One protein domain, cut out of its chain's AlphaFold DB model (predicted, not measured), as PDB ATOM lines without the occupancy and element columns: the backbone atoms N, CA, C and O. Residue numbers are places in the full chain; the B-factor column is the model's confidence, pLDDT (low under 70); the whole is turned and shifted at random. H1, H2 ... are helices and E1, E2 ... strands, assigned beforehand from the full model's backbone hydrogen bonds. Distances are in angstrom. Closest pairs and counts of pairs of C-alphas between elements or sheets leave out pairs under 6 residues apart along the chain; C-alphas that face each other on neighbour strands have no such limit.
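What this domain is: This is residues 78 to 173 of the 173 residues of an uncharacterized protein of Candidatus Diapherotrites archaeon (UniProt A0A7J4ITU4). A long, strongly twisted and curled sheet of four strands, E1 to E4, is faced over part of its length by the two-stranded hairpin E5 and E6, as a small, uneven sandwich with crossed strands. The short helix H1 packs over E4 and next to E5, and E1 stays apart from E5 and E6. The printed part has 96 residues, with six named strands and one named helix in the order E1 E2 E3 E4 H1 E5 E6; both sheets, E1 - E2 - E3 - E4 and E5 - E6, are antiparallel, and the class is mostly strand. The whole is compact, with a radius of gyration of the C-alphas of 13.2 A, yet elongated, spanning 40 by 24 by 22 A.

Where its parts are: Begin with E2, residues 94 to 105: find C-alpha 94 at (34.943, -28.985, -4.072), from which the strand runs 31.3 A to C-alpha 105 at (4.151, -32.594, 0.488), bending by 52 degrees at residue 102. E3, residues 110 to 118, returns over 25.8 A. Look then at E1, residues 80 to 85, 14.4 A long, and E4, residues 124 to 130, 16.5 A long. H1 is residues 136 to 141, 8.3 A long. E5, residues 153 to 159, covers 17.4 A, and E6, residues 167 to 172, covers 16.0 A and ends with C-alpha 172 at (26.664, -42.154, -5.571).

How they stand to each other: E1 to E4 form a meander, each strand the antiparallel neighbour and hairpin partner of the one before. Look for N 81 and O 97 at 2.8 A between E1 and E2, N 98 and O 116 at 2.8 A between E2 and E3, and N 115 and O 128 at 2.9 A between E3 and E4. The hairpin E5 and E6 has N 156 and O 169 at 2.9 A. The two sheets make a sandwich, two sheets face to face, their facing parts 9.0 A centre to centre and their strands at 40 degrees. The closest C-alphas of E3 and E5, Pro 111 and Ile 158, are 6.3 A apart. H1 is on the larger sheet at a height of 7.7 A, over E4 and slantwise to it at 45 degrees on the local plane; the closest C-alphas, Ala 128 and Leu 140, are 5.7 A apart. In H1 every O i to N i+4 pair is within hydrogen-bond range.

The domain as a whole: The C-alphas of Gly 92 and Asp 162, the two farthest apart, are 40.2 A from each other. The printed part has no cut, and the link from H1 to E5, 11 residues, is long. Confidence is under 70 at residues 143 to 146 and 162 to 164.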
ATOM      1  N   GLY A  78      20.106 -31.169   8.209       89.88
ATOM      2  CA  GLY A  78      21.330 -30.462   8.581       89.88
ATOM      3  C   GLY A  78      22.630 -31.144   8.141       89.88
ATOM      4  O   GLY A  78      23.663 -30.478   8.111       89.88
ATOM      5  N   SER A  79      22.607 -32.423   7.752       92.31
ATOM      6  CA  SER A  79      23.816 -33.144   7.328       92.31
ATOM      7  C   SER A  79      24.357 -32.619   5.999       92.31
ATOM      8  O   SER A  79      23.598 -32.196   5.119       92.31
ATOM      9  N   VAL A  80      25.680 -32.693   5.839       93.31
ATOM     10  CA  VAL A  80      26.381 -32.231   4.639       93.31
ATOM     11  C   VAL A  80      27.181 -33.380   4.036       93.31
ATOM     12  O   VAL A  80      28.056 -33.950   4.684       93.31
ATOM     13  N   LEU A  81      26.893 -33.692   2.777       92.31
ATOM     14  CA  LEU A  81      27.711 -34.548   1.930       92.31
ATOM     15  C   LEU A  81      28.735 -33.670   1.205       92.31
ATOM     16  O   LEU A  81      28.363 -32.849   0.371       92.31
ATOM     17  N   SER A  82      30.010 -33.820   1.538       91.00
ATOM     18  CA  SER A  82      31.114 -32.994   1.043       91.00
ATOM     19  C   SER A  82      32.048 -33.759   0.107       91.00
ATOM     20  O   SER A  82      31.983 -34.987   0.001       91.00
ATOM     21  N   ASN A  83      32.967 -33.007  -0.508       85.38
ATOM     22  CA  ASN A  83      33.990 -33.492  -1.440       85.38
ATOM     23  C   ASN A  83      33.395 -34.065  -2.733       85.38
ATOM     24  O   ASN A  83      33.868 -35.076  -3.241       85.38
ATOM     25  N   LEU A  84      32.346 -33.417  -3.247       89.88
ATOM     26  CA  LEU A  84      31.802 -33.700  -4.572       89.88
ATOM     27  C   LEU A  84      32.605 -32.928  -5.616       89.88
ATOM     28  O   LEU A  84      32.921 -31.754  -5.405       89.88
ATOM     29  N   HIS A  85      32.933 -33.565  -6.735       88.12
ATOM     30  CA  HIS A  85      33.810 -32.961  -7.729       88.12
ATOM     31  C   HIS A  85      33.011 -32.128  -8.728       88.12
ATOM     32  O   HIS A  85      32.187 -32.653  -9.482       88.12
ATOM     33  N   GLY A  86      33.284 -30.823  -8.757       86.50
ATOM     34  CA  GLY A  86      32.626 -29.899  -9.671       86.50
ATOM     35  C   GLY A  86      33.040 -30.069 -11.137       86.50
ATOM     36  O   GLY A  86      34.154 -30.486 -11.466       86.50
ATOM     37  N   LEU A  87      32.124 -29.703 -12.032       86.38
ATOM     38  CA  LEU A  87      32.305 -29.641 -13.483       86.38
ATOM     39  C   LEU A  87      32.065 -28.226 -14.024       86.38
ATOM     40  O   LEU A  87      31.449 -27.382 -13.373       86.38
ATOM     41  N   ASN A  88      32.503 -27.984 -15.265       85.62
ATOM     42  CA  ASN A  88      32.323 -26.721 -15.993       85.62
ATOM     43  C   ASN A  88      32.866 -25.512 -15.210       85.62
ATOM     44  O   ASN A  88      34.060 -25.447 -14.934       85.62
ATOM     45  N   GLU A  89      32.004 -24.562 -14.845       84.31
ATOM     46  CA  GLU A  89      32.356 -23.375 -14.053       84.31
ATOM     47  C   GLU A  89      32.830 -23.706 -12.624       84.31
ATOM     48  O   GLU A  89      33.471 -22.875 -11.987       84.31
ATOM     49  N   PHE A  90      32.586 -24.935 -12.158       86.38
ATOM     50  CA  PHE A  90      33.061 -25.477 -10.881       86.38
ATOM     51  C   PHE A  90      34.196 -26.503 -11.058       86.38
ATOM     52  O   PHE A  90      34.509 -27.263 -10.145       86.38
ATOM     53  N   ALA A  91      34.819 -26.581 -12.239       86.62
ATOM     54  CA  ALA A  91      35.914 -27.520 -12.468       86.62
ATOM     55  C   ALA A  91      37.090 -27.250 -11.510       86.62
ATOM     56  O   ALA A  91      37.612 -26.138 -11.437       86.62
ATOM     57  N   GLY A  92      37.523 -28.292 -10.795       84.69
ATOM     58  CA  GLY A  92      38.611 -28.203  -9.817       84.69
ATOM     59  C   GLY A  92      38.207 -27.626  -8.457       84.69
ATOM     60  O   GLY A  92      39.073 -27.502  -7.592       84.69
ATOM     61  N   THR A  93      36.927 -27.306  -8.238       84.12
ATOM     62  CA  THR A  93      36.408 -26.905  -6.923       84.12
ATOM     63  C   THR A  93      35.716 -28.077  -6.224       84.12
ATOM     64  O   THR A  93      35.230 -29.019  -6.858       84.12
ATOM     65  N   SER A  94      35.706 -28.038  -4.889       87.44
ATOM     66  CA  SER A  94      34.943 -28.985  -4.072       87.44
ATOM     67  C   SER A  94      33.546 -28.437  -3.824       87.44
ATOM     68  O   SER A  94      33.389 -27.322  -3.331       87.44
ATOM     69  N   LEU A  95      32.536 -29.242  -4.124       91.69
ATOM     70  CA  LEU A  95      31.137 -28.936  -3.870       91.69
ATOM     71  C   LEU A  95      30.621 -29.756  -2.686       91.69
ATOM     72  O   LEU A  95      31.176 -30.800  -2.323       91.69
ATOM     73  N   SER A  96      29.543 -29.283  -2.064       93.62
ATOM     74  CA  SER A  96      28.827 -30.035  -1.031       93.62
ATOM     75  C   SER A  96      27.317 -29.990  -1.246       93.62
ATOM     76  O   SER A  96      26.780 -28.996  -1.727       93.62
ATOM     77  N   ILE A  97      26.613 -31.046  -0.850       95.12
ATOM     78  CA  ILE A  97      25.151 -31.089  -0.793       95.12
ATOM     79  C   ILE A  97      24.727 -31.105   0.670       95.12
ATOM     80  O   ILE A  97      25.090 -32.009   1.420       95.12
ATOM     81  N   LYS A  98      23.927 -30.123   1.076       96.19
ATOM     82  CA  LYS A  98      23.301 -30.064   2.396       96.19
ATOM     83  C   LYS A  98      21.853 -30.528   2.320       96.19
ATOM     84  O   LYS A  98      21.098 -30.084   1.451       96.19
ATOM     85  N   VAL A  99      21.454 -31.376   3.264       95.81
ATOM     86  CA  VAL A  99      20.044 -31.688   3.514       95.81
ATOM     87  C   VAL A  99      19.467 -30.560   4.355       95.81
ATOM     88  O   VAL A  99      19.731 -30.471   5.548       95.81
ATOM     89  N   ASP A 100      18.724 -29.654   3.732       95.62
ATOM     90  CA  ASP A 100      18.170 -28.497   4.434       95.62
ATOM     91  C   ASP A 100      16.904 -28.865   5.212       95.62
ATOM     92  O   ASP A 100      16.733 -28.440   6.348       95.62
ATOM     93  N   GLN A 101      16.023 -29.667   4.606       94.56
ATOM     94  CA  GLN A 101      14.775 -30.104   5.234       94.56
ATOM     95  C   GLN A 101      14.232 -31.380   4.580       94.56
ATOM     96  O   GLN A 101      14.346 -31.543   3.364       94.56
ATOM     97  N   ILE A 102      13.575 -32.237   5.353       93.94
ATOM     98  CA  ILE A 102      12.782 -33.390   4.936       93.94
ATOM     99  C   ILE A 102      11.352 -33.157   5.427       93.94
ATOM    100  O   ILE A 102      11.101 -32.835   6.582       93.94
ATOM    101  N   PHE A 103      10.387 -33.249   4.522       93.38
ATOM    102  CA  PHE A 103       8.998 -32.953   4.846       93.38
ATOM    103  C   PHE A 103       8.043 -33.699   3.930       93.38
ATOM    104  O   PHE A 103       8.397 -34.169   2.846       93.38
ATOM    105  N   PHE A 104       6.785 -33.767   4.347       92.25
ATOM    106  CA  PHE A 104       5.720 -34.314   3.530       92.25
ATOM    107  C   PHE A 104       5.056 -33.227   2.683       92.25
ATOM    108  O   PHE A 104       4.684 -32.165   3.185       92.25
ATOM    109  N   GLN A 105       4.874 -33.488   1.389       92.75
ATOM    110  CA  GLN A 105       4.151 -32.594   0.488       92.75
ATOM    111  C   GLN A 105       2.856 -33.256   0.010       92.75
ATOM    112  O   GLN A 105       2.858 -34.410  -0.409       92.75
ATOM    113  N   ASN A 106       1.752 -32.502   0.030       87.19
ATOM    114  CA  ASN A 106       0.420 -33.022  -0.301       87.19
ATOM    115  C   ASN A 106       0.210 -33.301  -1.798       87.19
ATOM    116  O   ASN A 106      -0.569 -34.181  -2.154       87.19
ATOM    117  N   PHE A 107       0.886 -32.562  -2.683       79.81
ATOM    118  CA  PHE A 107       0.816 -32.795  -4.123       79.81
ATOM    119  C   PHE A 107       2.166 -32.525  -4.820       79.81
ATOM    120  O   PHE A 107       2.707 -31.428  -4.667       79.81
ATOM    121  N   PRO A 108       2.692 -33.483  -5.608       83.06
ATOM    122  CA  PRO A 108       2.322 -34.898  -5.548       83.06
ATOM    123  C   PRO A 108       2.522 -35.433  -4.121       83.06
ATOM    124  O   PRO A 108       3.410 -34.973  -3.400       83.06
ATOM    125  N   LEU A 109       1.643 -36.340  -3.698       88.81
ATOM    126  CA  LEU A 109       1.618 -36.825  -2.321       88.81
ATOM    127  C   LEU A 109       2.890 -37.621  -2.017       88.81
ATOM    128  O   LEU A 109       3.217 -38.549  -2.754       88.81
ATOM    129  N   GLY A 110       3.593 -37.274  -0.944       92.56
ATOM    130  CA  GLY A 110       4.706 -38.078  -0.445       92.56
ATOM    131  C   GLY A 110       5.851 -37.265   0.150       92.56
ATOM    132  O   GLY A 110       5.824 -36.029   0.106       92.56
ATOM    133  N   PRO A 111       6.873 -37.964   0.670       94.56
ATOM    134  CA  PRO A 111       8.048 -37.336   1.250       94.56
ATOM    135  C   PRO A 111       8.876 -36.603   0.189       94.56
ATOM    136  O   PRO A 111       8.959 -37.009  -0.977       94.56
ATOM    137  N   VAL A 112       9.478 -35.500   0.616       95.56
ATOM    138  CA  VAL A 112      10.317 -34.606  -0.179       95.56
ATOM    139  C   VAL A 112      11.491 -34.168   0.677       95.56
ATOM    140  O   VAL A 112      11.317 -33.850   1.849       95.56
ATOM    141  N   ALA A 113      12.672 -34.087   0.075       96.25
ATOM    142  CA  ALA A 113      13.804 -33.397   0.673       96.25
ATOM    143  C   ALA A 113      14.092 -32.104  -0.095       96.25
ATOM    144  O   ALA A 113      14.078 -32.073  -1.331       96.25
ATOM    145  N   ARG A 114      14.368 -31.025   0.639       96.88
ATOM    146  CA  ARG A 114      14.983 -29.809   0.112       96.88
ATOM    147  C   ARG A 114      16.489 -29.937   0.285       96.88
ATOM    148  O   ARG A 114      16.987 -29.980   1.405       96.88
ATOM    149  N   LEU A 115      17.196 -30.003  -0.836       97.25
ATOM    150  CA  LEU A 115      18.651 -30.063  -0.878       97.25
ATOM    151  C   LEU A 115      19.216 -28.719  -1.327       97.25
ATOM    152  O   LEU A 115      18.640 -28.058  -2.195       97.25
ATOM    153  N   GLN A 116      20.351 -28.343  -0.754       97.12
ATOM    154  CA  GLN A 116      21.122 -27.163  -1.133       97.12
ATOM    155  C   GLN A 116      22.490 -27.597  -1.653       97.12
ATOM    156  O   GLN A 116      23.163 -28.407  -1.024       97.12
ATOM    157  N   LEU A 117      22.899 -27.046  -2.790       94.62
ATOM    158  CA  LEU A 117      24.263 -27.128  -3.290       94.62
ATOM    159  C   LEU A 117      25.069 -25.969  -2.709       94.62
ATOM    160  O   LEU A 117      24.663 -24.816  -2.851       94.62
ATOM    161  N   LEU A 118      26.198 -26.288  -2.089       94.56
ATOM    162  CA  LEU A 118      27.134 -25.344  -1.497       94.56
ATOM    163  C   LEU A 118      28.458 -25.348  -2.270       94.56
ATOM    164  O   LEU A 118      28.905 -26.414  -2.709       94.56
ATOM    165  N   ASP A 119      29.086 -24.181  -2.395       90.44
ATOM    166  CA  ASP A 119      30.482 -24.076  -2.829       90.44
ATOM    167  C   ASP A 119      31.464 -24.430  -1.694       90.44
ATOM    168  O   ASP A 119      31.072 -24.831  -0.591       90.44
ATOM    169  N   ASP A 120      32.760 -24.292  -1.967       86.69
ATOM    170  CA  ASP A 120      33.850 -24.552  -1.024       86.69
ATOM    171  C   ASP A 120      33.861 -23.587   0.175       86.69
ATOM    172  O   ASP A 120      34.288 -23.965   1.269       86.69
ATOM    173  N   SER A 121      33.330 -22.375   0.004       88.94
ATOM    174  CA  SER A 121      33.124 -21.396   1.077       88.94
ATOM    175  C   SER A 121      31.909 -21.705   1.965       88.94
ATOM    176  O   SER A 121      31.748 -21.103   3.027       88.94
ATOM    177  N   GLY A 122      31.060 -22.656   1.557       88.94
ATOM    178  CA  GLY A 122      29.800 -22.984   2.224       88.94
ATOM    179  C   GLY A 122      28.627 -22.095   1.801       88.94
ATOM    180  O   GLY A 122      27.572 -22.135   2.438       88.94
ATOM    181  N   THR A 123      28.782 -21.305   0.739       92.81
ATOM    182  CA  THR A 123      27.723 -20.445   0.208       92.81
ATOM    183  C   THR A 123      26.740 -21.274  -0.611       92.81
ATOM    184  O   THR A 123      27.135 -22.109  -1.423       92.81
ATOM    185  N   VAL A 124      25.439 -21.034  -0.422       94.81
ATOM    186  CA  VAL A 124      24.385 -21.711  -1.190       94.81
ATOM    187  C   VAL A 124      24.403 -21.221  -2.636       94.81
ATOM    188  O   VAL A 124      24.066 -20.073  -2.915       94.81
ATOM    189  N   ILE A 125      24.735 -22.123  -3.555       91.62
ATOM    190  CA  ILE A 125      24.697 -21.886  -4.999       91.62
ATOM    191  C   ILE A 125      23.274 -22.101  -5.526       91.62
ATOM    192  O   ILE A 125      22.727 -21.265  -6.247       91.62
ATOM    193  N   ARG A 126      22.664 -23.247  -5.191       92.50
ATOM    194  CA  ARG A 126      21.358 -23.684  -5.719       92.50
ATOM    195  C   ARG A 126      20.576 -24.482  -4.688       92.50
ATOM    196  O   ARG A 126      21.151 -25.134  -3.824       92.50
ATOM    197  N   THR A 127      19.258 -24.499  -4.854       95.56
ATOM    198  CA  THR A 127      18.333 -25.282  -4.027       95.56
ATOM    199  C   THR A 127      17.411 -26.089  -4.927       95.56
ATOM    200  O   THR A 127      16.873 -25.554  -5.897       95.56
ATOM    201  N   ALA A 128      17.182 -27.358  -4.595       94.94
ATOM    202  CA  ALA A 128      16.248 -28.211  -5.316       94.94
ATOM    203  C   ALA A 128      15.375 -29.036  -4.372       94.94
ATOM    204  O   ALA A 128      15.807 -29.480  -3.310       94.94
ATOM    205  N   LEU A 129      14.137 -29.274  -4.805       95.38
ATOM    206  CA  LEU A 129      13.273 -30.291  -4.218       95.38
ATOM    207  C   LEU A 129      13.493 -31.616  -4.942       95.38
ATOM    208  O   LEU A 129      13.421 -31.670  -6.181       95.38
ATOM    209  N   VAL A 130      13.723 -32.662  -4.158       95.75
ATOM    210  CA  VAL A 130      13.948 -34.023  -4.638       95.75
ATOM    211  C   VAL A 130      13.025 -35.008  -3.933       95.75
ATOM    212  O   VAL A 130      12.598 -34.811  -2.795       95.75
ATOM    213  N   ARG A 131      12.711 -36.076  -4.648       95.50
ATOM    214  CA  ARG A 131      11.913 -37.221  -4.224       95.50
ATOM    215  C   ARG A 131      12.697 -38.489  -4.514       95.50
ATOM    216  O   ARG A 131      13.658 -38.467  -5.285       95.50
ATOM    217  N   GLN A 132      12.255 -39.590  -3.923       95.38
ATOM    218  CA  GLN A 132      12.805 -40.906  -4.218       95.38
ATOM    219  C   GLN A 132      12.837 -41.171  -5.733       95.38
ATOM    220  O   GLN A 132      11.885 -40.861  -6.452       95.38
ATOM    221  N   GLY A 133      13.957 -41.707  -6.211       94.00
ATOM    222  CA  GLY A 133      14.225 -41.968  -7.623       94.00
ATOM    223  C   GLY A 133      14.657 -40.746  -8.438       94.00
ATOM    224  O   GLY A 133      14.987 -40.900  -9.611       94.00
ATOM    225  N   ASN A 134      14.677 -39.529  -7.878       94.69
ATOM    226  CA  ASN A 134      15.211 -38.384  -8.613       94.69
ATOM    227  C   ASN A 134      16.738 -38.444  -8.735       94.69
ATOM    228  O   ASN A 134      17.442 -38.769  -7.780       94.69
ATOM    229  N   ASN A 135      17.235 -38.019  -9.897       93.50
ATOM    230  CA  ASN A 135      18.639 -37.706 -10.116       93.50
ATOM    231  C   ASN A 135      18.958 -36.347  -9.468       93.50
ATOM    232  O   ASN A 135      18.573 -35.295  -9.977       93.50
ATOM    233  N   VAL A 136      19.623 -36.362  -8.314       93.56
ATOM    234  CA  VAL A 136      19.995 -35.154  -7.564       93.56
ATOM    235  C   VAL A 136      20.929 -34.278  -8.385       93.56
ATOM    236  O   VAL A 136      20.739 -33.061  -8.432       93.56
ATOM    237  N   THR A 137      21.884 -34.902  -9.070       90.19
ATOM    238  CA  THR A 137      22.842 -34.233  -9.946       90.19
ATOM    239  C   THR A 137      22.117 -33.384 -10.999       90.19
ATOM    240  O   THR A 137      22.393 -32.192 -11.124       90.19
ATOM    241  N   GLU A 138      21.107 -33.920 -11.686       89.75
ATOM    242  CA  GLU A 138      20.289 -33.152 -12.642       89.75
ATOM    243  C   GLU A 138      19.456 -32.055 -11.965       89.75
ATOM    244  O   GLU A 138      19.386 -30.920 -12.444       89.75
ATOM    245  N   ARG A 139      18.823 -32.376 -10.831       92.12
ATOM    246  CA  ARG A 139      17.930 -31.449 -10.119       92.12
ATOM    247  C   ARG A 139      18.666 -30.219  -9.598       92.12
ATOM    248  O   ARG A 139      18.101 -29.128  -9.643       92.12
ATOM    249  N   LEU A 140      19.900 -30.393  -9.130       91.62
ATOM    250  CA  LEU A 140      20.752 -29.300  -8.669       91.62
ATOM    251  C   LEU A 140      21.488 -28.604  -9.817       91.62
ATOM    252  O   LEU A 140      21.832 -27.439  -9.656       91.62
ATOM    253  N   SER A 141      21.668 -29.247 -10.977       83.94
ATOM    254  CA  SER A 141      22.279 -28.601 -12.151       83.94
ATOM    255  C   SER A 141      21.371 -27.561 -12.814       83.94
ATOM    256  O   SER A 141      21.834 -26.520 -13.279       83.94
ATOM    257  N   GLY A 142      20.053 -27.771 -12.777       72.31
ATOM    258  CA  GLY A 142      19.086 -26.853 -13.380       72.31
ATOM    259  C   GLY A 142      19.042 -26.934 -14.914       72.31
ATOM    260  O   GLY A 142      19.651 -27.797 -15.536       72.31
ATOM    261  N   SER A 143      18.264 -26.049 -15.546       60.31
ATOM    262  CA  SER A 143      17.944 -26.110 -16.984       60.31
ATOM    263  C   SER A 143      18.980 -25.457 -17.913       60.31
ATOM    264  O   SER A 143      18.688 -25.238 -19.087       60.31
ATOM    265  N   GLY A 144      20.162 -25.097 -17.411       52.97
ATOM    266  CA  GLY A 144      21.193 -24.391 -18.168       52.97
ATOM    267  C   GLY A 144      22.547 -25.080 -18.052       52.97
ATOM    268  O   GLY A 144      23.126 -25.075 -16.980       52.97
ATOM    269  N   GLN A 145      23.016 -25.625 -19.178       52.50
ATOM    270  CA  GLN A 145      24.377 -26.100 -19.469       52.50
ATOM    271  C   GLN A 145      25.047 -27.038 -18.453       52.50
ATOM    272  O   GLN A 145      25.795 -26.618 -17.581       52.50
ATOM    273  N   GLY A 146      24.914 -28.338 -18.726       64.06
ATOM    274  CA  GLY A 146      25.852 -29.353 -18.253       64.06
ATOM    275  C   GLY A 146      25.652 -29.790 -16.805       64.06
ATOM    276  O   GLY A 146      25.163 -29.065 -15.948       64.06
ATOM    277  N   THR A 147      26.021 -31.036 -16.551       74.62
ATOM    278  CA  THR A 147      26.065 -31.627 -15.217       74.62
ATOM    279  C   THR A 147      27.043 -30.840 -14.340       74.62
ATOM    280  O   THR A 147      28.170 -30.612 -14.769       74.62
ATOM    281  N   LEU A 148      26.640 -30.419 -13.135       83.75
ATOM    282  CA  LEU A 148      27.511 -29.682 -12.201       83.75
ATOM    283  C   LEU A 148      28.551 -30.560 -11.498       83.75
ATOM    284  O   LEU A 148      29.503 -30.026 -10.939       83.75
ATOM    285  N   PHE A 149      28.367 -31.878 -11.521       84.31
ATOM    286  CA  PHE A 149      29.177 -32.842 -10.784       84.31
ATOM    287  C   PHE A 149      29.700 -33.934 -11.707       84.31
ATOM    288  O   PHE A 149      29.009 -34.325 -12.652       84.31
ATOM    289  N   LEU A 150      30.880 -34.466 -11.399       81.81
ATOM    290  CA  LEU A 150      31.351 -35.712 -12.005       81.81
ATOM    291  C   LEU A 150      30.525 -36.908 -11.520       81.81
ATOM    292  O   LEU A 150      30.280 -37.835 -12.291       81.81
ATOM    293  N   GLU A 151      30.080 -36.879 -10.265       88.56
ATOM    294  CA  GLU A 151      29.305 -37.946  -9.648       88.56
ATOM    295  C   GLU A 151      27.848 -37.972 -10.124       88.56
ATOM    296  O   GLU A 151      27.159 -36.945 -10.208       88.56
ATOM    297  N   GLN A 152      27.335 -39.182 -10.349       89.75
ATOM    298  CA  GLN A 152      25.904 -39.398 -10.524       89.75
ATOM    299  C   GLN A 152      25.271 -39.698  -9.173       89.75
ATOM    300  O   GLN A 152      25.496 -40.754  -8.588       89.75
ATOM    301  N   ILE A 153      24.469 -38.755  -8.681       93.06
ATOM    302  CA  ILE A 153      23.836 -38.858  -7.372       93.06
ATOM    303  C   ILE A 153      22.338 -39.039  -7.560       93.06
ATOM    304  O   ILE A 153      21.673 -38.222  -8.203       93.06
ATOM    305  N   THR A 154      21.786 -40.085  -6.962       95.50
ATOM    306  CA  THR A 154      20.349 -40.369  -6.988       95.50
ATOM    307  C   THR A 154      19.787 -40.483  -5.579       95.50
ATOM    308  O   THR A 154      20.494 -40.805  -4.626       95.50
ATOM    309  N   VAL A 155      18.498 -40.184  -5.433       96.88
ATOM    310  CA  VAL A 155      17.784 -40.410  -4.175       96.88
ATOM    311  C   VAL A 155      17.311 -41.860  -4.131       96.88
ATOM    312  O   VAL A 155      16.324 -42.201  -4.784       96.88
ATOM    313  N   ALA A 156      17.981 -42.700  -3.347       96.00
ATOM    314  CA  ALA A 156      17.593 -44.097  -3.174       96.00
ATOM    315  C   ALA A 156      16.318 -44.226  -2.324       96.00
ATOM    316  O   ALA A 156      15.415 -44.999  -2.659       96.00
ATOM    317  N   GLU A 157      16.208 -43.426  -1.260       96.19
ATOM    318  CA  GLU A 157      15.098 -43.475  -0.306       96.19
ATOM    319  C   GLU A 157      14.912 -42.126   0.401       96.19
ATOM    320  O   GLU A 157      15.880 -41.404   0.641       96.19
ATOM    321  N   ILE A 158      13.669 -41.795   0.767       95.38
ATOM    322  CA  ILE A 158      13.376 -40.751   1.755       95.38
ATOM    323  C   ILE A 158      12.469 -41.362   2.818       95.38
ATOM    324  O   ILE A 158      11.325 -41.715   2.528       95.38
ATOM    325  N   SER A 159      12.977 -41.461   4.042       92.56
ATOM    326  CA  SER A 159      12.188 -41.814   5.214       92.56
ATOM    327  C   SER A 159      11.643 -40.536   5.837       92.56
ATOM    328  O   SER A 159      12.414 -39.673   6.253       92.56
ATOM    329  N   TYR A 160      10.317 -40.443   5.904       87.88
ATOM    330  CA  TYR A 160       9.607 -39.417   6.657       87.88
ATOM    331  C   TYR A 160       8.678 -40.095   7.657       87.88
ATOM    332  O   TYR A 160       7.779 -40.857   7.292       87.88
ATOM    333  N   THR A 161       8.916 -39.806   8.919       78.19
ATOM    334  CA  THR A 161       8.118 -40.184  10.069       78.19
ATOM    335  C   THR A 161       7.839 -38.896  10.830       78.19
ATOM    336  O   THR A 161       8.691 -38.022  10.871       78.19
ATOM    337  N   ASP A 162       6.703 -38.747  11.505       67.75
ATOM    338  CA  ASP A 162       6.482 -37.578  12.379       67.75
ATOM    339  C   ASP A 162       7.390 -37.608  13.648       67.75
ATOM    340  O   ASP A 162       7.006 -37.161  14.728       67.75
ATOM    341  N   THR A 163       8.581 -38.221  13.564       59.28
ATOM    342  CA  THR A 163       9.500 -38.576  14.653       59.28
ATOM    343  C   THR A 163      10.963 -38.341  14.222       59.28
ATOM    344  O   THR A 163      11.233 -38.199  13.035       59.28
ATOM    345  N   PRO A 164      11.954 -38.298  15.139       57.44
ATOM    346  CA  PRO A 164      13.251 -37.648  14.894       57.44
ATOM    347  C   PRO A 164      14.253 -38.494  14.081       57.44
ATOM    348  O   PRO A 164      15.458 -38.412  14.301       57.44
ATOM    349  N   ARG A 165      13.778 -39.369  13.191       74.50
ATOM    350  CA  ARG A 165      14.615 -40.303  12.416       74.50
ATOM    351  C   ARG A 165      14.460 -40.128  10.910       74.50
ATOM    352  O   ARG A 165      14.757 -41.055  10.159       74.50
ATOM    353  N   ASP A 166      14.003 -38.963  10.479       88.75
ATOM    354  CA  ASP A 166      13.865 -38.652   9.065       88.75
ATOM    355  C   ASP A 166      15.233 -38.608   8.403       88.75
ATOM    356  O   ASP A 166      16.174 -37.983   8.898       88.75
ATOM    357  N   TYR A 167      15.348 -39.307   7.282       92.81
ATOM    358  CA  TYR A 167      16.589 -39.371   6.532       92.81
ATOM    359  C   TYR A 167      16.317 -39.406   5.040       92.81
ATOM    360  O   TYR A 167      15.289 -39.896   4.569       92.81
ATOM    361  N   ILE A 168      17.298 -38.930   4.290       95.25
ATOM    362  CA  ILE A 168      17.425 -39.177   2.864       95.25
ATOM    363  C   ILE A 168      18.633 -40.081   2.640       95.25
ATOM    364  O   ILE A 168      19.711 -39.840   3.181       95.25
ATOM    365  N   GLU A 169      18.450 -41.145   1.865       95.81
ATOM    366  CA  GLU A 169      19.550 -41.982   1.399       95.81
ATOM    367  C   GLU A 169      19.947 -41.538  -0.009       95.81
ATOM    368  O   GLU A 169      19.150 -41.618  -0.950       95.81
ATOM    369  N   LEU A 170      21.177 -41.047  -0.143       94.81
ATOM    370  CA  LEU A 170      21.776 -40.691  -1.424       94.81
ATOM    371  C   LEU A 170      22.694 -41.815  -1.895       94.81
ATOM    372  O   LEU A 170      23.532 -42.294  -1.133       94.81
ATOM    373  N   GLU A 171      22.550 -42.208  -3.153       93.81
ATOM    374  CA  GLU A 171      23.412 -43.179  -3.819       93.81
ATOM    375  C   GLU A 171      24.305 -42.467  -4.831       93.81
ATOM    376  O   GLU A 171      23.809 -41.727  -5.683       93.81
ATOM    377  N   ILE A 172      25.612 -42.690  -4.709       90.88
ATOM    378  CA  ILE A 172      26.664 -42.154  -5.571       90.88
ATOM    379  C   ILE A 172      27.183 -43.304  -6.434       90.88
ATOM    380  O   ILE A 172      27.757 -44.255  -5.891       90.88
ATOM    381  N   GLY A 173      26.942 -43.214  -7.745       81.19
ATOM    382  CA  GLY A 173      27.367 -44.183  -8.764       81.19
ATOM    383  C   GLY A 173      28.641 -43.796  -9.500       81.19
ATOM    384  O   GLY A 173      28.986 -42.592  -9.506       81.19
TER     385      GLY A 173